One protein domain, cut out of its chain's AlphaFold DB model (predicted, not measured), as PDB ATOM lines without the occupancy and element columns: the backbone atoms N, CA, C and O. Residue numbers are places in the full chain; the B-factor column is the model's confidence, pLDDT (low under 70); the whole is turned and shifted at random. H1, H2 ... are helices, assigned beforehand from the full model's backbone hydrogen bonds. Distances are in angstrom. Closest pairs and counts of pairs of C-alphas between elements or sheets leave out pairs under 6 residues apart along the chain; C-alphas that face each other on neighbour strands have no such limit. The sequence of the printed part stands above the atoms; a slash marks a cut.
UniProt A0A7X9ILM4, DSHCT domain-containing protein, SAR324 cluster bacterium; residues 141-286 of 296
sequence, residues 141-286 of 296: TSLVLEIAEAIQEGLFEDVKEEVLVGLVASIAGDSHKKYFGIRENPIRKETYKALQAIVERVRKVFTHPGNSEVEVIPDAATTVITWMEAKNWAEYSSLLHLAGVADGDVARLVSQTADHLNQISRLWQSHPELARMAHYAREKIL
ATOM      1  N   THR A 141      12.226 -17.841   3.902       91.50
ATOM      2  CA  THR A 141      12.823 -16.836   4.788       91.50
ATOM      3  C   THR A 141      14.347 -16.913   4.851       91.50
ATOM      4  O   THR A 141      14.949 -17.956   4.604       91.50
ATOM      5  N   SER A 142      14.993 -15.801   5.210       89.06
ATOM      6  CA  SER A 142      16.435 -15.749   5.463       89.06
ATOM      7  C   SER A 142      16.874 -16.623   6.639       89.06
ATOM      8  O   SER A 142      18.008 -17.086   6.621       89.06
ATOM      9  N   LEU A 143      15.986 -16.876   7.608       94.25
ATOM     10  CA  LEU A 143      16.228 -17.716   8.792       94.25
ATOM     11  C   LEU A 143      15.831 -19.189   8.573       94.25
ATOM     12  O   LEU A 143      15.459 -19.890   9.514       94.25
ATOM     13  N   VAL A 144      15.799 -19.647   7.313       95.88
ATOM     14  CA  VAL A 144      15.252 -20.969   6.963       95.88
ATOM     15  C   VAL A 144      15.966 -22.099   7.694       95.88
ATOM     16  O   VAL A 144      15.304 -23.030   8.136       95.88
ATOM     17  N   LEU A 145      17.290 -22.017   7.854       96.31
ATOM     18  CA  LEU A 145      18.064 -23.073   8.497       96.31
ATOM     19  C   LEU A 145      17.830 -23.064  10.006       96.31
ATOM     20  O   LEU A 145      17.548 -24.104  10.580       96.31
ATOM     21  N   GLU A 146      17.886 -21.902  10.647       97.19
ATOM     22  CA  GLU A 146      17.717 -21.769  12.093       97.19
ATOM     23  C   GLU A 146      16.316 -22.206  12.533       97.19
ATOM     24  O   GLU A 146      16.176 -22.964  13.492       97.19
ATOM     25  N   ILE A 147      15.282 -21.783  11.798       98.25
ATOM     26  CA  ILE A 147      13.895 -22.168  12.074       98.25
ATOM     27  C   ILE A 147      13.682 -23.658  11.797       98.25
ATOM     28  O   ILE A 147      13.093 -24.343  12.629       98.25
ATOM     29  N   ALA A 148      14.164 -24.184  10.667       98.19
ATOM     30  CA  ALA A 148      13.980 -25.596  10.339       98.19
ATOM     31  C   ALA A 148      14.737 -26.525  11.301       98.19
ATOM     32  O   ALA A 148      14.190 -27.534  11.734       98.19
ATOM     33  N   GLU A 149      15.961 -26.186  11.709       98.31
ATOM     34  CA  GLU A 149      16.673 -26.953  12.735       98.31
ATOM     35  C   GLU A 149      15.962 -26.892  14.097       98.31
ATOM     36  O   GLU A 149      15.878 -27.911  14.776       98.31
ATOM     37  N   ALA A 150      15.403 -25.740  14.486       98.44
ATOM     38  CA  ALA A 150      14.625 -25.621  15.720       98.44
ATOM     39  C   ALA A 150      13.333 -26.452  15.687       98.44
ATOM     40  O   ALA A 150      12.994 -27.087  16.686       98.44
ATOM     41  N   ILE A 151      12.646 -26.507  14.540       98.31
ATOM     42  CA  ILE A 151      11.509 -27.416  14.323       98.31
ATOM     43  C   ILE A 151      11.972 -28.870  14.451       98.31
ATOM     44  O   ILE A 151      11.373 -29.638  15.193       98.31
ATOM     45  N   GLN A 152      13.066 -29.236  13.776       97.75
ATOM     46  CA  GLN A 152      13.594 -30.602  13.754       97.75
ATOM     47  C   GLN A 152      14.031 -31.112  15.138       97.75
ATOM     48  O   GLN A 152      13.994 -32.317  15.380       97.75
ATOM     49  N   GLU A 153      14.472 -30.216  16.022       97.31
ATOM     50  CA  GLU A 153      14.838 -30.520  17.411       97.31
ATOM     51  C   GLU A 153      13.666 -30.439  18.400       97.31
ATOM     52  O   GLU A 153      13.865 -30.627  19.600       97.31
ATOM     53  N   GLY A 154      12.454 -30.146  17.925       97.38
ATOM     54  CA  GLY A 154      11.262 -30.084  18.765       97.38
ATOM     55  C   GLY A 154      11.199 -28.855  19.677       97.38
ATOM     56  O   GLY A 154      10.444 -28.846  20.644       97.38
ATOM     57  N   LEU A 155      11.945 -27.774  19.392       97.31
ATOM     58  CA  LEU A 155      11.919 -26.554  20.227       97.31
ATOM     59  C   LEU A 155      10.548 -25.862  20.245       97.31
ATOM     60  O   LEU A 155      10.292 -25.034  21.122       97.31
ATOM     61  N   PHE A 156       9.691 -26.172  19.273       97.25
ATOM     62  CA  PHE A 156       8.336 -25.639  19.157       97.25
ATOM     63  C   PHE A 156       7.246 -26.677  19.470       97.25
ATOM     64  O   PHE A 156       6.066 -26.393  19.266       97.25
ATOM     65  N   GLU A 157       7.612 -27.866  19.952       94.69
ATOM     66  CA  GLU A 157       6.654 -28.901  20.351       94.69
ATOM     67  C   GLU A 157       6.099 -28.620  21.751       94.69
ATOM     68  O   GLU A 157       6.839 -28.263  22.666       94.69
ATOM     69  N   ASP A 158       4.780 -28.758  21.913       93.62
ATOM     70  CA  ASP A 158       4.066 -28.571  23.186       93.62
ATOM     71  C   ASP A 158       4.364 -27.243  23.914       93.62
ATOM     72  O   ASP A 158       4.254 -27.128  25.140       93.62
ATOM     73  N   VAL A 159       4.720 -26.201  23.157       96.19
ATOM     74  CA  VAL A 159       4.974 -24.861  23.692       96.19
ATOM     75  C   VAL A 159       3.746 -23.962  23.596       96.19
ATOM     76  O   VAL A 159       2.805 -24.210  22.844       96.19
ATOM     77  N   LYS A 160       3.755 -22.869  24.361       96.06
ATOM     78  CA  LYS A 160       2.762 -21.801  24.207       96.06
ATOM     79  C   LYS A 160       3.167 -20.832  23.094       96.06
ATOM     80  O   LYS A 160       4.350 -20.708  22.773       96.06
ATOM     81  N   GLU A 161       2.200 -20.078  22.585       96.25
ATOM     82  CA  GLU A 161       2.410 -19.052  21.554       96.25
ATOM     83  C   GLU A 161       3.487 -18.030  21.950       96.25
ATOM     84  O   GLU A 161       4.296 -17.643  21.111       96.25
ATOM     85  N   GLU A 162       3.561 -17.641  23.229       96.88
ATOM     86  CA  GLU A 162       4.582 -16.718  23.745       96.88
ATOM     87  C   GLU A 162       6.001 -17.243  23.500       96.88
ATOM     88  O   GLU A 162       6.906 -16.468  23.189       96.88
ATOM     89  N   VAL A 163       6.198 -18.559  23.626       98.12
ATOM     90  CA  VAL A 163       7.503 -19.197  23.430       98.12
ATOM     91  C   VAL A 163       7.865 -19.196  21.950       98.12
ATOM     92  O   VAL A 163       8.967 -18.777  21.609       98.12
ATOM     93  N   LEU A 164       6.937 -19.585  21.068       98.56
ATOM     94  CA  LEU A 164       7.151 -19.532  19.619       98.56
ATOM     95  C   LEU A 164       7.508 -18.108  19.165       98.56
ATOM     96  O   LEU A 164       8.532 -17.903  18.516       98.56
ATOM     97  N   VAL A 165       6.698 -17.117  19.556       98.56
ATOM     98  CA  VAL A 165       6.921 -15.700  19.231       98.56
ATOM     99  C   VAL A 165       8.269 -15.226  19.754       98.56
ATOM    100  O   VAL A 165       9.028 -14.602  19.015       98.56
ATOM    101  N   GLY A 166       8.581 -15.525  21.015       98.38
ATOM    102  CA  GLY A 166       9.815 -15.071  21.635       98.38
ATOM    103  C   GLY A 166      11.062 -15.678  21.003       98.38
ATOM    104  O   GLY A 166      12.013 -14.953  20.722       98.38
ATOM    105  N   LEU A 167      11.060 -16.981  20.717       98.69
ATOM    106  CA  LEU A 167      12.194 -17.634  20.065       98.69
ATOM    107  C   LEU A 167      12.411 -17.090  18.652       98.69
ATOM    108  O   LEU A 167      13.537 -16.716  18.330       98.69
ATOM    109  N   VAL A 168      11.353 -16.947  17.846       98.56
ATOM    110  CA  VAL A 168      11.453 -16.360  16.499       98.56
ATOM    111  C   VAL A 168      11.942 -14.909  16.566       98.56
ATOM    112  O   VAL A 168      12.863 -14.539  15.840       98.56
ATOM    113  N   ALA A 169      11.400 -14.097  17.477       98.44
ATOM    114  CA  ALA A 169      11.853 -12.722  17.680       98.44
ATOM    115  C   ALA A 169      13.325 -12.651  18.121       98.44
ATOM    116  O   ALA A 169      14.048 -11.750  17.701       98.44
ATOM    117  N   SER A 170      13.788 -13.612  18.929       98.44
ATOM    118  CA  SER A 170      15.163 -13.626  19.435       98.44
ATOM    119  C   SER A 170      16.213 -13.787  18.339       98.44
ATOM    120  O   SER A 170      17.282 -13.206  18.470       98.44
ATOM    121  N   ILE A 171      15.900 -14.505  17.257       97.50
ATOM    122  CA  ILE A 171      16.800 -14.699  16.104       97.50
ATOM    123  C   ILE A 171      16.512 -13.739  14.940       97.50
ATOM    124  O   ILE A 171      17.323 -13.621  14.026       97.50
ATOM    125  N   ALA A 172      15.380 -13.031  14.970       96.69
ATOM    126  CA  ALA A 172      15.074 -11.939  14.042       96.69
ATOM    127  C   ALA A 172      15.683 -10.589  14.478       96.69
ATOM    128  O   ALA A 172      15.763  -9.646  13.684       96.69
ATOM    129  N   GLY A 173      16.078 -10.477  15.750       95.00
ATOM    130  CA  GLY A 173      16.698  -9.285  16.317       95.00
ATOM    131  C   GLY A 173      18.051  -8.932  15.689       95.00
ATOM    132  O   GLY A 173      18.728  -9.760  15.094       95.00
ATOM    133  N   ASP A 174      18.452  -7.670  15.844       92.56
ATOM    134  CA  ASP A 174      19.760  -7.156  15.425       92.56
ATOM    135  C   ASP A 174      20.585  -6.794  16.664       92.56
ATOM    136  O   ASP A 174      20.136  -5.989  17.482       92.56
ATOM    137  N   SER A 175      21.783  -7.370  16.803       90.62
ATOM    138  CA  SER A 175      22.650  -7.192  17.976       90.62
ATOM    139  C   SER A 175      23.148  -5.754  18.159       90.62
ATOM    140  O   SER A 175      23.526  -5.365  19.264       90.62
ATOM    141  N   HIS A 176      23.072  -4.917  17.120       91.00
ATOM    142  CA  HIS A 176      23.407  -3.492  17.202       91.00
ATOM    143  C   HIS A 176      22.250  -2.628  17.719       91.00
ATOM    144  O   HIS A 176      22.419  -1.419  17.903       91.00
ATOM    145  N   LYS A 177      21.067  -3.216  17.928       92.94
ATOM    146  CA  LYS A 177      19.877  -2.511  18.401       92.94
ATOM    147  C   LYS A 177      19.613  -2.815  19.863       92.94
ATOM    148  O   LYS A 177      19.878  -3.902  20.367       92.94
ATOM    149  N   LYS A 178      19.044  -1.828  20.546       95.06
ATOM    150  CA  LYS A 178      18.616  -1.975  21.932       95.06
ATOM    151  C   LYS A 178      17.164  -2.436  21.971       95.06
ATOM    152  O   LYS A 178      16.308  -1.843  21.321       95.06
ATOM    153  N   TYR A 179      16.901  -3.452  22.781       96.69
ATOM    154  CA  TYR A 179      15.585  -4.054  22.956       96.69
ATOM    155  C   TYR A 179      15.090  -3.916  24.400       96.69
ATOM    156  O   TYR A 179      15.813  -3.466  25.292       96.69
ATOM    157  N   PHE A 180      13.818  -4.234  24.624       92.94
ATOM    158  CA  PHE A 180      13.160  -4.095  25.918       92.94
ATOM    159  C   PHE A 180      13.590  -5.211  26.885       92.94
ATOM    160  O   PHE A 180      13.076  -6.325  26.824       92.94
ATOM    161  N   GLY A 181      14.515  -4.885  27.796       87.50
ATOM    162  CA  GLY A 181      15.086  -5.815  28.785       87.50
ATOM    163  C   GLY A 181      14.761  -5.503  30.254       87.50
ATOM    164  O   GLY A 181      15.384  -6.067  31.147       87.50
ATOM    165  N   ILE A 182      13.827  -4.583  30.543       88.81
ATOM    166  CA  ILE A 182      13.467  -4.235  31.939       88.81
ATOM    167  C   ILE A 182      12.672  -5.361  32.615       88.81
ATOM    168  O   ILE A 182      12.782  -5.578  33.820       88.81
ATOM    169  N   ARG A 183      11.843  -6.062  31.842       89.81
ATOM    170  CA  ARG A 183      10.991  -7.142  32.333       89.81
ATOM    171  C   ARG A 183      11.756  -8.464  32.350       89.81
ATOM    172  O   ARG A 183      12.524  -8.749  31.435       89.81
ATOM    173  N   GLU A 184      11.482  -9.295  33.353       91.12
ATOM    174  CA  GLU A 184      11.960 -10.678  33.377       91.12
ATOM    175  C   GLU A 184      11.466 -11.451  32.145       91.12
ATOM    176  O   GLU A 184      10.285 -11.408  31.789       91.12
ATOM    177  N   ASN A 185      12.384 -12.157  31.487       92.38
ATOM    178  CA  ASN A 185      12.065 -12.921  30.292       92.38
ATOM    179  C   ASN A 185      11.198 -14.140  30.667       92.38
ATOM    180  O   ASN A 185      11.630 -14.952  31.486       92.38
ATOM    181  N   PRO A 186      10.000 -14.303  30.074       92.81
ATOM    182  CA  PRO A 186       9.101 -15.407  30.415       92.81
ATOM    183  C   PRO A 186       9.579 -16.768  29.882       92.81
ATOM    184  O   PRO A 186       9.044 -17.805  30.276       92.81
ATOM    185  N   ILE A 187      10.573 -16.788  28.989       96.44
ATOM    186  CA  ILE A 187      11.149 -18.006  28.415       96.44
ATOM    187  C   ILE A 187      12.372 -18.426  29.236       96.44
ATOM    188  O   ILE A 187      13.243 -17.620  29.572       96.44
ATOM    189  N   ARG A 188      12.453 -19.724  29.541       95.94
ATOM    190  CA  ARG A 188      13.550 -20.307  30.320       95.94
ATOM    191  C   ARG A 188      14.891 -20.146  29.601       95.94
ATOM    192  O   ARG A 188      14.990 -20.301  28.384       95.94
ATOM    193  N   LYS A 189      15.956 -19.910  30.372       96.25
ATOM    194  CA  LYS A 189      17.322 -19.737  29.843       96.25
ATOM    195  C   LYS A 189      17.802 -20.966  29.068       96.25
ATOM    196  O   LYS A 189      18.567 -20.832  28.120       96.25
ATOM    197  N   GLU A 190      17.356 -22.153  29.461       97.00
ATOM    198  CA  GLU A 190      17.689 -23.429  28.828       97.00
ATOM    199  C   GLU A 190      17.176 -23.495  27.385       97.00
ATOM    200  O   GLU A 190      17.890 -23.980  26.511       97.00
ATOM    201  N   THR A 191      15.996 -22.930  27.112       97.62
ATOM    202  CA  THR A 191      15.426 -22.866  25.761       97.62
ATOM    203  C   THR A 191      16.280 -21.986  24.845       97.62
ATOM    204  O   THR A 191      16.597 -22.384  23.727       97.62
ATOM    205  N   TYR A 192      16.757 -20.834  25.335       98.00
ATOM    206  CA  TYR A 192      17.690 -19.995  24.571       98.00
ATOM    207  C   TYR A 192      19.048 -20.663  24.362       98.00
ATOM    208  O   TYR A 192      19.643 -20.505  23.302       98.00
ATOM    209  N   LYS A 193      19.546 -21.434  25.338       98.19
ATOM    210  CA  LYS A 193      20.787 -22.206  25.172       98.19
ATOM    211  C   LYS A 193      20.651 -23.267  24.078       98.19
ATOM    212  O   LYS A 193      21.590 -23.436  23.305       98.19
ATOM    213  N   ALA A 194      19.507 -23.948  24.000       98.31
ATOM    214  CA  ALA A 194      19.225 -24.902  22.930       98.31
ATOM    215  C   ALA A 194      19.188 -24.202  21.562       98.31
ATOM    216  O   ALA A 194      19.907 -24.599  20.647       98.31
ATOM    217  N   LEU A 195      18.458 -23.085  21.454       98.50
ATOM    218  CA  LEU A 195      18.411 -22.298  20.218       98.50
ATOM    219  C   LEU A 195      19.798 -21.770  19.814       98.50
ATOM    220  O   LEU A 195      20.170 -21.829  18.646       98.50
ATOM    221  N   GLN A 196      20.608 -21.323  20.775       98.06
ATOM    222  CA  GLN A 196      21.974 -20.866  20.518       98.06
ATOM    223  C   GLN A 196      22.869 -21.999  20.002       98.06
ATOM    224  O   GLN A 196      23.715 -21.765  19.139       98.06
ATOM    225  N   ALA A 197      22.693 -23.225  20.502       98.06
ATOM    226  CA  ALA A 197      23.425 -24.390  20.012       98.06
ATOM    227  C   ALA A 197      23.059 -24.723  18.555       98.06
ATOM    228  O   ALA A 197      23.950 -25.045  17.767       98.06
ATOM    229  N   ILE A 198      21.780 -24.585  18.188       97.56
ATOM    230  CA  ILE A 198      21.304 -24.715  16.805       97.56
ATOM    231  C   ILE A 198      21.939 -23.650  15.908       97.56
ATOM    232  O   ILE A 198      22.567 -23.994  14.907       97.56
ATOM    233  N   VAL A 199      21.830 -22.373  16.287       95.81
ATOM    234  CA  VAL A 199      22.387 -21.242  15.524       95.81
ATOM    235  C   VAL A 199      23.891 -21.425  15.300       95.81
ATOM    236  O   VAL A 199      24.383 -21.288  14.181       95.81
ATOM    237  N   GLU A 200      24.628 -21.832  16.334       94.94
ATOM    238  CA  GLU A 200      26.067 -22.077  16.231       94.94
ATOM    239  C   GLU A 200      26.398 -23.297  15.354       94.94
ATOM    240  O   GLU A 200      27.384 -23.283  14.613       94.94
ATOM    241  N   ARG A 201      25.583 -24.361  15.387       94.88
ATOM    242  CA  ARG A 201      25.748 -25.508  14.479       94.88
ATOM    243  C   ARG A 201      25.532 -25.094  13.027       94.88
ATOM    244  O   ARG A 201      26.357 -25.440  12.180       94.88
ATOM    245  N   VAL A 202      24.466 -24.347  12.744       94.44
ATOM    246  CA  VAL A 202      24.175 -23.833  11.399       94.44
ATOM    247  C   VAL A 202      25.327 -22.957  10.912       94.44
ATOM    248  O   VAL A 202      25.848 -23.198   9.825       94.44
ATOM    249  N   ARG A 203      25.808 -22.027  11.745       91.56
ATOM    250  CA  ARG A 203      26.944 -21.143  11.434       91.56
ATOM    251  C   ARG A 203      28.229 -21.905  11.098       91.56
ATOM    252  O   ARG A 203      28.952 -21.519  10.178       91.56
ATOM    253  N   LYS A 204      28.523 -22.991  11.820       91.62
ATOM    254  CA  LYS A 204      29.708 -23.835  11.566       91.62
ATOM    255  C   LYS A 204      29.656 -24.534  10.212       91.62
ATOM    256  O   LYS A 204      30.700 -24.729   9.597       91.62
ATOM    257  N   VAL A 205      28.465 -24.930   9.773       90.38
ATOM    258  CA  VAL A 205      28.263 -25.650   8.509       90.38
ATOM    259  C   VAL A 205      28.112 -24.683   7.334       90.38
ATOM    260  O   VAL A 205      28.558 -24.973   6.226       90.38
ATOM    261  N   PHE A 206      27.510 -23.520   7.572       84.38
ATOM    262  CA  PHE A 206      27.211 -22.533   6.551       84.38
ATOM    263  C   PHE A 206      27.680 -21.140   6.975       84.38
ATOM    264  O   PHE A 206      27.066 -20.472   7.803       84.38
ATOM    265  N   THR A 207      28.760 -20.669   6.353       72.12
ATOM    266  CA  THR A 207      29.258 -19.302   6.541       72.12
ATOM    267  C   THR A 207      28.808 -18.441   5.367       72.12
ATOM    268  O   THR A 207      29.255 -18.635   4.236       72.12
ATOM    269  N   HIS A 208      27.907 -17.487   5.608       64.06
ATOM    270  CA  HIS A 208      27.415 -16.606   4.552       64.06
ATOM    271  C   HIS A 208      28.388 -15.442   4.302       64.06
ATOM    272  O   HIS A 208      28.660 -14.668   5.222       64.06
ATOM    273  N   PRO A 209      28.873 -15.225   3.070       54.47
ATOM    274  CA  PRO A 209      29.585 -14.002   2.734       54.47
ATOM    275  C   PRO A 209      28.593 -12.829   2.667       54.47
ATOM    276  O   PRO A 209      27.903 -12.659   1.667       54.47
ATOM    277  N   GLY A 210      28.530 -12.006   3.719       53.41
ATOM    278  CA  GLY A 210      27.856 -10.698   3.677       53.41
ATOM    279  C   GLY A 210      26.486 -10.581   4.353       53.41
ATOM    280  O   GLY A 210      25.776  -9.632   4.034       53.41
ATOM    281  N   ASN A 211      26.123 -11.475   5.278       54.91
ATOM    282  CA  ASN A 211      24.954 -11.282   6.147       54.91
ATOM    283  C   ASN A 211      25.392 -11.036   7.595       54.91
ATOM    284  O   ASN A 211      26.441 -11.537   8.005       54.91
ATOM    285  N   SER A 212      24.580 -10.296   8.354       58.03
ATOM    286  CA  SER A 212      24.701 -10.238   9.814       58.03
ATOM    287  C   SER A 212      24.604 -11.657  10.365       58.03
ATOM    288  O   SER A 212      23.710 -12.410   9.972       58.03
ATOM    289  N   GLU A 213      25.551 -12.040  11.215       76.62
ATOM    290  CA  GLU A 213      25.507 -13.338  11.881       76.62
ATOM    291  C   GLU A 213      24.228 -13.410  12.714       76.62
ATOM    292  O   GLU A 213      23.904 -12.474  13.444       76.62
ATOM    293  N   VAL A 214      23.463 -14.491  12.546       90.31
ATOM    294  CA  VAL A 214      22.279 -14.714  13.374       90.31
ATOM    295  C   VAL A 214      22.760 -14.940  14.801       90.31
ATOM    296  O   VAL A 214      23.623 -15.781  15.053       90.31
ATOM    297  N   GLU A 215      22.197 -14.184  15.731       94.06
ATOM    298  CA  GLU A 215      22.472 -14.279  17.158       94.06
ATOM    299  C   GLU A 215      21.154 -14.487  17.899       94.06
ATOM    300  O   GLU A 215      20.107 -14.009  17.466       94.06
ATOM    301  N   VAL A 216      21.196 -15.192  19.029       97.25
ATOM    302  CA  VAL A 216      20.027 -15.306  19.904       97.25
ATOM    303  C   VAL A 216      20.013 -14.109  20.842       97.25
ATOM    304  O   VAL A 216      20.887 -13.970  21.697       97.25
ATOM    305  N   ILE A 217      18.998 -13.257  20.707       97.19
ATOM    306  CA  ILE A 217      18.838 -12.015  21.469       97.19
ATOM    307  C   ILE A 217      17.588 -12.124  22.358       97.19
ATOM    308  O   ILE A 217      16.482 -11.794  21.922       97.19
ATOM    309  N   PRO A 218      17.714 -12.567  23.625       97.44
ATOM    310  CA  PRO A 218      16.566 -12.739  24.519       97.44
ATOM    311  C   PRO A 218      15.739 -11.464  24.735       97.44
ATOM    312  O   PRO A 218      14.526 -11.544  24.896       97.44
ATOM    313  N   ASP A 219      16.351 -10.281  24.693       97.50
ATOM    314  CA  ASP A 219      15.617  -9.022  24.868       97.50
ATOM    315  C   ASP A 219      14.688  -8.721  23.682       97.50
ATOM    316  O   ASP A 219      13.631  -8.112  23.860       97.50
ATOM    317  N   ALA A 220      15.017  -9.195  22.475       98.06
ATOM    318  CA  ALA A 220      14.119  -9.113  21.325       98.06
ATOM    319  C   ALA A 220      12.861  -9.975  21.555       98.06
ATOM    320  O   ALA A 220      11.749  -9.548  21.239       98.06
ATOM    321  N   ALA A 221      13.002 -11.129  22.215       98.12
ATOM    322  CA  ALA A 221      11.866 -11.946  22.636       98.12
ATOM    323  C   ALA A 221      10.961 -11.201  23.624       98.12
ATOM    324  O   ALA A 221       9.762 -11.057  23.385       98.12
ATOM    325  N   THR A 222      11.538 -10.669  24.708       97.62
ATOM    326  CA  THR A 222      10.790  -9.914  25.725       97.62
ATOM    327  C   THR A 222      10.084  -8.708  25.111       97.62
ATOM    328  O   THR A 222       8.949  -8.402  25.482       97.62
ATOM    329  N   THR A 223      10.720  -8.057  24.135       98.00
ATOM    330  CA  THR A 223      10.143  -6.949  23.368       98.00
ATOM    331  C   THR A 223       8.835  -7.373  22.708       98.00
ATOM    332  O   THR A 223       7.791  -6.794  23.015       98.00
ATOM    333  N   VAL A 224       8.856  -8.403  21.858       98.25
ATOM    334  CA  VAL A 224       7.667  -8.805  21.090       98.25
ATOM    335  C   VAL A 224       6.602  -9.454  21.977       98.25
ATOM    336  O   VAL A 224       5.421  -9.193  21.773       98.25
ATOM    337  N   ILE A 225       6.979 -10.219  23.005       97.94
ATOM    338  CA  ILE A 225       6.008 -10.790  23.955       97.94
ATOM    339  C   ILE A 225       5.301  -9.683  24.743       97.94
ATOM    340  O   ILE A 225       4.080  -9.696  24.873       97.94
ATOM    341  N   THR A 226       6.042  -8.675  25.214       97.19
ATOM    342  CA  THR A 226       5.433  -7.532  25.912       97.19
ATOM    343  C   THR A 226       4.500  -6.761  24.981       97.19
ATOM    344  O   THR A 226       3.426  -6.345  25.408       97.19
ATOM    345  N   TRP A 227       4.851  -6.627  23.695       97.44
ATOM    346  CA  TRP A 227       3.931  -6.070  22.706       97.44
ATOM    347  C   TRP A 227       2.676  -6.929  22.553       97.44
ATOM    348  O   TRP A 227       1.570  -6.397  22.581       97.44
ATOM    349  N   MET A 228       2.829  -8.247  22.424       96.31
ATOM    350  CA  MET A 228       1.723  -9.189  22.265       96.31
ATOM    351  C   MET A 228       0.699  -9.062  23.400       96.31
ATOM    352  O   MET A 228      -0.501  -9.030  23.135       96.31
ATOM    353  N   GLU A 229       1.170  -8.894  24.636       95.06
ATOM    354  CA  GLU A 229       0.341  -8.743  25.837       95.06
ATOM    355  C   GLU A 229      -0.234  -7.328  26.039       95.06
ATOM    356  O   GLU A 229      -1.278  -7.180  26.671       95.06
ATOM    357  N   ALA A 230       0.415  -6.284  25.507       95.19
ATOM    358  CA  ALA A 230      -0.021  -4.899  25.688       95.19
ATOM    359  C   ALA A 230      -1.414  -4.640  25.092       95.19
ATOM    360  O   ALA A 230      -1.768  -5.172  24.036       95.19
ATOM    361  N   LYS A 231      -2.209  -3.755  25.703       94.25
ATOM    362  CA  LYS A 231      -3.557  -3.460  25.196       94.25
ATOM    363  C   LYS A 231      -3.521  -2.691  23.877       94.25
ATOM    364  O   LYS A 231      -4.361  -2.905  23.008       94.25
ATOM    365  N   ASN A 232      -2.586  -1.750  23.750       95.06
ATOM    366  CA  ASN A 232      -2.421  -0.896  22.577       95.06
ATOM    367  C   ASN A 232      -1.002  -0.313  22.507       95.06
ATOM    368  O   ASN A 232      -0.212  -0.424  23.445       95.06
ATOM    369  N   TRP A 233      -0.684   0.330  21.383       95.44
ATOM    370  CA  TRP A 233       0.642   0.902  21.141       95.44
ATOM    371  C   TRP A 233       1.013   2.047  22.077       95.44
ATOM    372  O   TRP A 233       2.180   2.175  22.415       95.44
ATOM    373  N   ALA A 234       0.058   2.864  22.527       94.94
ATOM    374  CA  ALA A 234       0.362   3.998  23.401       94.94
ATOM    375  C   ALA A 234       0.882   3.536  24.774       94.94
ATOM    376  O   ALA A 234       1.872   4.067  25.281       94.94
ATOM    377  N   GLU A 235       0.255   2.505  25.345       94.69
ATOM    378  CA  GLU A 235       0.726   1.851  26.570       94.69
ATOM    379  C   GLU A 235       2.133   1.272  26.375       94.69
ATOM    380  O   GLU A 235       3.041   1.529  27.165       94.69
ATOM    381  N   TYR A 236       2.329   0.533  25.285       96.38
ATOM    382  CA  TYR A 236       3.592  -0.137  25.013       96.38
ATOM    383  C   TYR A 236       4.743   0.837  24.714       96.38
ATOM    384  O   TYR A 236       5.820   0.712  25.292       96.38
ATOM    385  N   SER A 237       4.505   1.857  23.885       95.69
ATOM    386  CA  SER A 237       5.466   2.922  23.557       95.69
ATOM    387  C   SER A 237       5.936   3.662  24.817       95.69
ATOM    388  O   SER A 237       7.128   3.914  24.976       95.69
ATOM    389  N   SER A 238       5.047   3.872  25.799       94.44
ATOM    390  CA  SER A 238       5.426   4.452  27.098       94.44
ATOM    391  C   SER A 238       6.467   3.597  27.846       94.44
ATOM    392  O   SER A 238       7.402   4.136  28.444       94.44
ATOM    393  N   LEU A 239       6.352   2.263  27.787       95.25
ATOM    394  CA  LEU A 239       7.339   1.336  28.363       95.25
ATOM    395  C   LEU A 239       8.664   1.360  27.592       95.25
ATOM    396  O   LEU A 239       9.733   1.317  28.204       95.25
ATOM    397  N   LEU A 240       8.606   1.451  26.260       95.94
ATOM    398  CA  LEU A 240       9.798   1.554  25.414       95.94
ATOM    399  C   LEU A 240      10.589   2.828  25.716       95.94
ATOM    400  O   LEU A 240      11.808   2.762  25.879       95.94
ATOM    401  N   HIS A 241       9.908   3.969  25.867       94.06
ATOM    402  CA  HIS A 241      10.550   5.244  26.201       94.06
ATOM    403  C   HIS A 241      11.227   5.191  27.566       94.06
ATOM    404  O   HIS A 241      12.374   5.619  27.687       94.06
ATOM    405  N   LEU A 242      10.573   4.592  28.566       93.56
ATOM    406  CA  LEU A 242      11.177   4.369  29.881       93.56
ATOM    407  C   LEU A 242      12.432   3.484  29.793       93.56
ATOM    408  O   LEU A 242      13.423   3.734  30.476       93.56
ATOM    409  N   ALA A 243      12.413   2.475  28.920       93.62
ATOM    410  CA  ALA A 243      13.559   1.610  28.659       93.62
ATOM    411  C   ALA A 243      14.627   2.243  27.754       93.62
ATOM    412  O   ALA A 243      15.696   1.652  27.574       93.62
ATOM    413  N   GLY A 244      14.379   3.428  27.188       95.06
ATOM    414  CA  GLY A 244      15.237   4.055  26.185       95.06
ATOM    415  C   GLY A 244      15.415   3.173  24.948       95.06
ATOM    416  O   GLY A 244      16.548   2.998  24.494       95.06
ATOM    417  N   VAL A 245      14.328   2.553  24.488       96.94
ATOM    418  CA  VAL A 245      14.231   1.727  23.278       96.94
ATOM    419  C   VAL A 245      13.506   2.532  22.201       96.94
ATOM    420  O   VAL A 245      12.522   3.206  22.492       96.94
ATOM    421  N   ALA A 246      13.988   2.475  20.960       96.50
ATOM    422  CA  ALA A 246      13.394   3.220  19.858       96.50
ATOM    423  C   ALA A 246      12.171   2.495  19.271       96.50
ATOM    424  O   ALA A 246      12.274   1.359  18.807       96.50
ATOM    425  N   ASP A 247      11.035   3.191  19.198       95.31
ATOM    426  CA  ASP A 247       9.774   2.700  18.627       95.31
ATOM    427  C   ASP A 247       9.946   2.081  17.231       95.31
ATOM    428  O   ASP A 247       9.411   1.010  16.951       95.31
ATOM    429  N   GLY A 248      10.736   2.719  16.359       94.94
ATOM    430  CA  GLY A 248      10.986   2.237  14.996       94.94
ATOM    431  C   GLY A 248      11.763   0.918  14.937       94.94
ATOM    432  O   GLY A 248      11.500   0.083  14.070       94.94
ATOM    433  N   ASP A 249      12.682   0.688  15.879       96.00
ATOM    434  CA  ASP A 249      13.432  -0.570  15.961       96.00
ATOM    435  C   ASP A 249      12.537  -1.729  16.386       96.00
ATOM    436  O   ASP A 249      12.667  -2.841  15.860       96.00
ATOM    437  N   VAL A 250      11.597  -1.446  17.288       97.06
ATOM    438  CA  VAL A 250      10.601  -2.405  17.759       97.06
ATOM    439  C   VAL A 250       9.554  -2.689  16.693       97.06
ATOM    440  O   VAL A 250       9.285  -3.856  16.424       97.06
ATOM    441  N   ALA A 251       9.022  -1.660  16.028       96.38
ATOM    442  CA  ALA A 251       8.093  -1.831  14.914       96.38
ATOM    443  C   ALA A 251       8.696  -2.746  13.835       96.38
ATOM    444  O   ALA A 251       8.073  -3.724  13.429       96.38
ATOM    445  N   ARG A 252       9.961  -2.505  13.459       96.44
ATOM    446  CA  ARG A 252      10.697  -3.364  12.523       96.44
ATOM    447  C   ARG A 252      10.824  -4.804  13.029       96.44
ATOM    448  O   ARG A 252      10.572  -5.725  12.257       96.44
ATOM    449  N   LEU A 253      11.213  -5.008  14.293       97.94
ATOM    450  CA  LEU A 253      11.344  -6.348  14.878       97.94
ATOM    451  C   LEU A 253      10.007  -7.103  14.871       97.94
ATOM    452  O   LEU A 253       9.973  -8.278  14.509       97.94
ATOM    453  N   VAL A 254       8.908  -6.442  15.243       98.06
ATOM    454  CA  VAL A 254       7.566  -7.041  15.234       98.06
ATOM    455  C   VAL A 254       7.173  -7.440  13.814       98.06
ATOM    456  O   VAL A 254       6.738  -8.571  13.611       98.06
ATOM    457  N   SER A 255       7.382  -6.569  12.821       96.62
ATOM    458  CA  SER A 255       7.093  -6.885  11.416       96.62
ATOM    459  C   SER A 255       7.925  -8.058  10.894       96.62
ATOM    460  O   SER A 255       7.382  -8.935  10.229       96.62
ATOM    461  N   GLN A 256       9.218  -8.122  11.223       96.75
ATOM    462  CA  GLN A 256      10.076  -9.255  10.853       96.75
ATOM    463  C   GLN A 256       9.618 -10.551  11.522       96.75
ATOM    464  O   GLN A 256       9.469 -11.571  10.857       96.75
ATOM    465  N   THR A 257       9.322 -10.503  12.822       98.25
ATOM    466  CA  THR A 257       8.795 -11.656  13.564       98.25
ATOM    467  C   THR A 257       7.488 -12.148  12.940       98.25
ATOM    468  O   THR A 257       7.322 -13.343  12.719       98.25
ATOM    469  N   ALA A 258       6.582 -11.234  12.585       98.00
ATOM    470  CA  ALA A 258       5.319 -11.561  11.933       98.00
ATOM    471  C   ALA A 258       5.501 -12.175  10.536       98.00
ATOM    472  O   ALA A 258       4.745 -13.078  10.175       98.00
ATOM    473  N   ASP A 259       6.491 -11.723   9.758       97.31
ATOM    474  CA  ASP A 259       6.835 -12.351   8.481       97.31
ATOM    475  C   ASP A 259       7.381 -13.771   8.686       97.31
ATOM    476  O   ASP A 259       6.904 -14.704   8.045       97.31
ATOM    477  N   HIS A 260       8.289 -13.985   9.640       98.06
ATOM    478  CA  HIS A 260       8.788 -15.327   9.953       98.06
ATOM    479  C   HIS A 260       7.668 -16.274  10.411       98.06
ATOM    480  O   HIS A 260       7.590 -17.404   9.928       98.06
ATOM    481  N   LEU A 261       6.749 -15.810  11.267       98.31
ATOM    482  CA  LEU A 261       5.560 -16.576  11.659       98.31
ATOM    483  C   LEU A 261       4.644 -16.869  10.462       98.31
ATOM    484  O   LEU A 261       4.086 -17.958  10.373       98.31
ATOM    485  N   ASN A 262       4.526 -15.940   9.508       97.62
ATOM    486  CA  ASN A 262       3.805 -16.171   8.255       97.62
ATOM    487  C   ASN A 262       4.471 -17.237   7.374       97.62
ATOM    488  O   ASN A 262       3.783 -17.941   6.643       97.62
ATOM    489  N   GLN A 263       5.800 -17.360   7.404       97.50
ATOM    490  CA  GLN A 263       6.478 -18.449   6.698       97.50
ATOM    491  C   GLN A 263       6.269 -19.786   7.421       97.50
ATOM    492  O   GLN A 263       5.969 -20.781   6.769       97.50
ATOM    493  N   ILE A 264       6.335 -19.811   8.759       98.31
ATOM    494  CA  ILE A 264       6.053 -21.016   9.563       98.31
ATOM    495  C   ILE A 264       4.604 -21.483   9.368       98.31
ATOM    496  O   ILE A 264       4.356 -22.682   9.249       98.31
ATOM    497  N   SER A 265       3.647 -20.558   9.254       97.75
ATOM    498  CA  SER A 265       2.245 -20.905   9.015       97.75
ATOM    499  C   SER A 265       2.010 -21.603   7.674       97.75
ATOM    500  O   SER A 265       0.961 -22.200   7.497       97.75
ATOM    501  N   ARG A 266       2.962 -21.615   6.732       96.44
ATOM    502  CA  ARG A 266       2.830 -22.353   5.459       96.44
ATOM    503  C   ARG A 266       3.045 -23.858   5.603       96.44
ATOM    504  O   ARG A 266       2.701 -24.606   4.693       96.44
ATOM    505  N   LEU A 267       3.541 -24.322   6.751       97.31
ATOM    506  CA  LEU A 267       3.836 -25.731   7.021       97.31
ATOM    507  C   LEU A 267       2.593 -26.594   7.316       97.31
ATOM    508  O   LEU A 267       2.721 -27.653   7.919       97.31
ATOM    509  N   TRP A 268       1.392 -26.199   6.881       95.62
ATOM    510  CA  TRP A 268       0.132 -26.909   7.161       95.62
ATOM    511  C   TRP A 268       0.146 -28.400   6.810       95.62
ATOM    512  O   TRP A 268      -0.530 -29.186   7.466       95.62
ATOM    513  N   GLN A 269       0.888 -28.791   5.772       95.75
ATOM    514  CA  GLN A 269       0.944 -30.183   5.322       95.75
ATOM    515  C   GLN A 269       1.846 -31.064   6.197       95.75
ATOM    516  O   GLN A 269       1.566 -32.249   6.337       95.75
ATOM    517  N   SER A 270       2.918 -30.506   6.768       96.75
ATOM    518  CA  SER A 270       3.929 -31.257   7.526       96.75
ATOM    519  C   SER A 270       3.823 -31.051   9.037       96.75
ATOM    520  O   SER A 270       3.979 -31.999   9.795       96.75
ATOM    521  N   HIS A 271       3.521 -29.827   9.478       97.94
ATOM    522  CA  HIS A 271       3.453 -29.422  10.884       97.94
ATOM    523  C   HIS A 271       2.171 -28.604  11.151       97.94
ATOM    524  O   HIS A 271       2.252 -27.412  11.459       97.94
ATOM    525  N   PRO A 272       0.968 -29.203  11.027       97.81
ATOM    526  CA  PRO A 272      -0.307 -28.477  11.088       97.81
ATOM    527  C   PRO A 272      -0.531 -27.734  12.411       97.81
ATOM    528  O   PRO A 272      -1.012 -26.602  12.409       97.81
ATOM    529  N   GLU A 273      -0.143 -28.334  13.538       97.75
ATOM    530  CA  GLU A 273      -0.298 -27.718  14.862       97.75
ATOM    531  C   GLU A 273       0.579 -26.472  15.022       97.75
ATOM    532  O   GLU A 273       0.100 -25.417  15.446       97.75
ATOM    533  N   LEU A 274       1.841 -26.564  14.593       98.44
ATOM    534  CA  LEU A 274       2.764 -25.433  14.577       98.44
ATOM    535  C   LEU A 274       2.295 -24.346  13.605       98.44
ATOM    536  O   LEU A 274       2.322 -23.165  13.945       98.44
ATOM    537  N   ALA A 275       1.834 -24.730  12.414       98.38
ATOM    538  CA  ALA A 275       1.343 -23.795  11.409       98.38
ATOM    539  C   ALA A 275       0.145 -22.983  11.928       98.38
ATOM    540  O   ALA A 275       0.098 -21.758  11.778       98.38
ATOM    541  N   ARG A 276      -0.782 -23.655  12.620       98.38
ATOM    542  CA  ARG A 276      -1.929 -23.037  13.290       98.38
ATOM    543  C   ARG A 276      -1.504 -22.085  14.403       98.38
ATOM    544  O   ARG A 276      -1.984 -20.954  14.451       98.38
ATOM    545  N   MET A 277      -0.585 -22.513  15.267       98.44
ATOM    546  CA  MET A 277      -0.044 -21.669  16.335       98.44
ATOM    547  C   MET A 277       0.643 -20.420  15.769       98.44
ATOM    548  O   MET A 277       0.400 -19.315  16.248       98.44
ATOM    549  N   ALA A 278       1.449 -20.572  14.714       98.38
ATOM    550  CA  ALA A 278       2.136 -19.467  14.055       98.38
ATOM    551  C   ALA A 278       1.159 -18.469  13.417       98.38
ATOM    552  O   ALA A 278       1.369 -17.258  13.514       98.38
ATOM    553  N   HIS A 279       0.069 -18.959  12.816       98.06
ATOM    554  CA  HIS A 279      -1.003 -18.111  12.294       98.06
ATOM    555  C   HIS A 279      -1.629 -17.243  13.396       98.06
ATOM    556  O   HIS A 279      -1.658 -16.019  13.267       98.06
ATOM    557  N   TYR A 280      -2.074 -17.847  14.502       97.38
ATOM    558  CA  TYR A 280      -2.696 -17.103  15.606       97.38
ATOM    559  C   TYR A 280      -1.722 -16.143  16.295       97.38
ATOM    560  O   TYR A 280      -2.067 -14.994  16.576       97.38
ATOM    561  N   ALA A 281      -0.482 -16.579  16.516       97.88
ATOM    562  CA  ALA A 281       0.573 -15.743  17.070       97.88
ATOM    563  C   ALA A 281       0.833 -14.499  16.202       97.88
ATOM    564  O   ALA A 281       0.954 -13.388  16.723       97.88
ATOM    565  N   ARG A 282       0.861 -14.667  14.873       97.44
ATOM    566  CA  ARG A 282       1.013 -13.562  13.920       97.44
ATOM    567  C   ARG A 282      -0.120 -12.544  14.050       97.44
ATOM    568  O   ARG A 282       0.159 -11.348  14.103       97.44
ATOM    569  N   GLU A 283      -1.372 -12.992  14.114       95.44
ATOM    570  CA  GLU A 283      -2.531 -12.099  14.269       95.44
ATOM    571  C   GLU A 283      -2.478 -11.306  15.582       95.44
ATOM    572  O   GLU A 283      -2.795 -10.119  15.603       95.44
ATOM    573  N   LYS A 284      -2.002 -11.920  16.674       95.94
ATOM    574  CA  LYS A 284      -1.873 -11.242  17.974       95.94
ATOM    575  C   LYS A 284      -0.833 -10.121  17.987       95.94
ATOM    576  O   LYS A 284      -1.009  -9.142  18.718       95.94
ATOM    577  N   ILE A 285       0.252 -10.254  17.220       97.06
ATOM    578  CA  ILE A 285       1.316  -9.237  17.173       97.06
ATOM    579  C   ILE A 285       1.102  -8.199  16.065       97.06
ATOM    580  O   ILE A 285       1.571  -7.068  16.197       97.06
ATOM    581  N   LEU A 286       0.354  -8.523  15.006       95.06
ATOM    582  CA  LEU A 286      -0.060  -7.565  13.975       95.06
ATOM    583  C   LEU A 286      -1.377  -6.880  14.354       95.06
ATOM    584  O   LEU A 286      -2.400  -7.046  13.698       95.06
TER     585      LEU A 286
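What this domain is: This is residues 141 to 286 of the 296 residues of the protein "DSHCT domain-containing protein" of SAR324 cluster bacterium (UniProt A0A7X9ILM4). H2 lies in the middle of a compact helical body, with H4, H6 and H7 packed on it and mostly crossing it. H1 and H3 cross each other at one end of the longest axis, and H5 sits at the opposite end, meeting H4 at a corner. The printed part has 146 residues with seven named helices, H1 to H7 in order along the chain, and no named strand; the class is all helix. The whole is compact, with a radius of gyration of the C-alphas of 14.6 A and spans of 40 by 33 by 26 A.

How they stand to each other: H1, residues 144 to 152, is close to but not clearly touching H2, residues 161 to 172; their closest C-alphas, Ile 147 and Val 168, are 7.7 A apart. H3, residues 189 to 205, touches H1 with residues 195 to 202 alone, at a steep tilt of 53 degrees, opposite ways; the closest C-alphas are Glu 146 and Val 199, 5.8 A. H4, residues 218 to 229, is the hub, touching four helices. It touches H2 at a steep tilt of 43 degrees, opposite ways, with the C-alphas of Gly 166 and Ala 221 closest at 3.9 A. H5, residues 233 to 243, only just touches H4, with 3 pairs of C-alphas within 8 A, and only at the corner by their link; the closest C-alphas are Trp 227 and Tyr 236, 6.4 A. H6, residues 247 to 264, touches H4 about perpendicular at 86 degrees, closest at the C-alphas of Val 224 and Val 254, 6.1 A. H6 also touches H2, with residues 253 to 261 alone, closest at the C-alphas of Ala 169 and Thr 257, 5.2 A. H7, residues 272 to 285, forms a helical hairpin with H6, at a shallow tilt of 20 degrees, opposite ways; the C-alphas of Leu 261 and Ala 278 are closest at 5.1 A. H7 touches H2 about perpendicular at 77 degrees, closest at the C-alphas of Glu 161 and Ala 281, 5.9 A. H5 and H7 are apart. In all seven helices every O i to N i+4 pair is within hydrogen-bond range.

Where its parts are: H1 begins at C-alpha 144 (15.252, -20.969, 6.963). From first to last C-alpha, H3 measures 24.7 A, H6 25.7 A and H7 20.2 A. H7 ends at C-alpha 285 (1.316, -9.237, 17.173).

The domain as a whole: The two C-alphas farthest apart, Leu 242 and Gln 269, are 43.6 A apart. The printed part has no cut. The links from H2 to H3, 16 residues, and from H3 to H4, 12 residues, are long. Mean pLDDT of the printed part is 94.4; residues 208 to 212 are under 70.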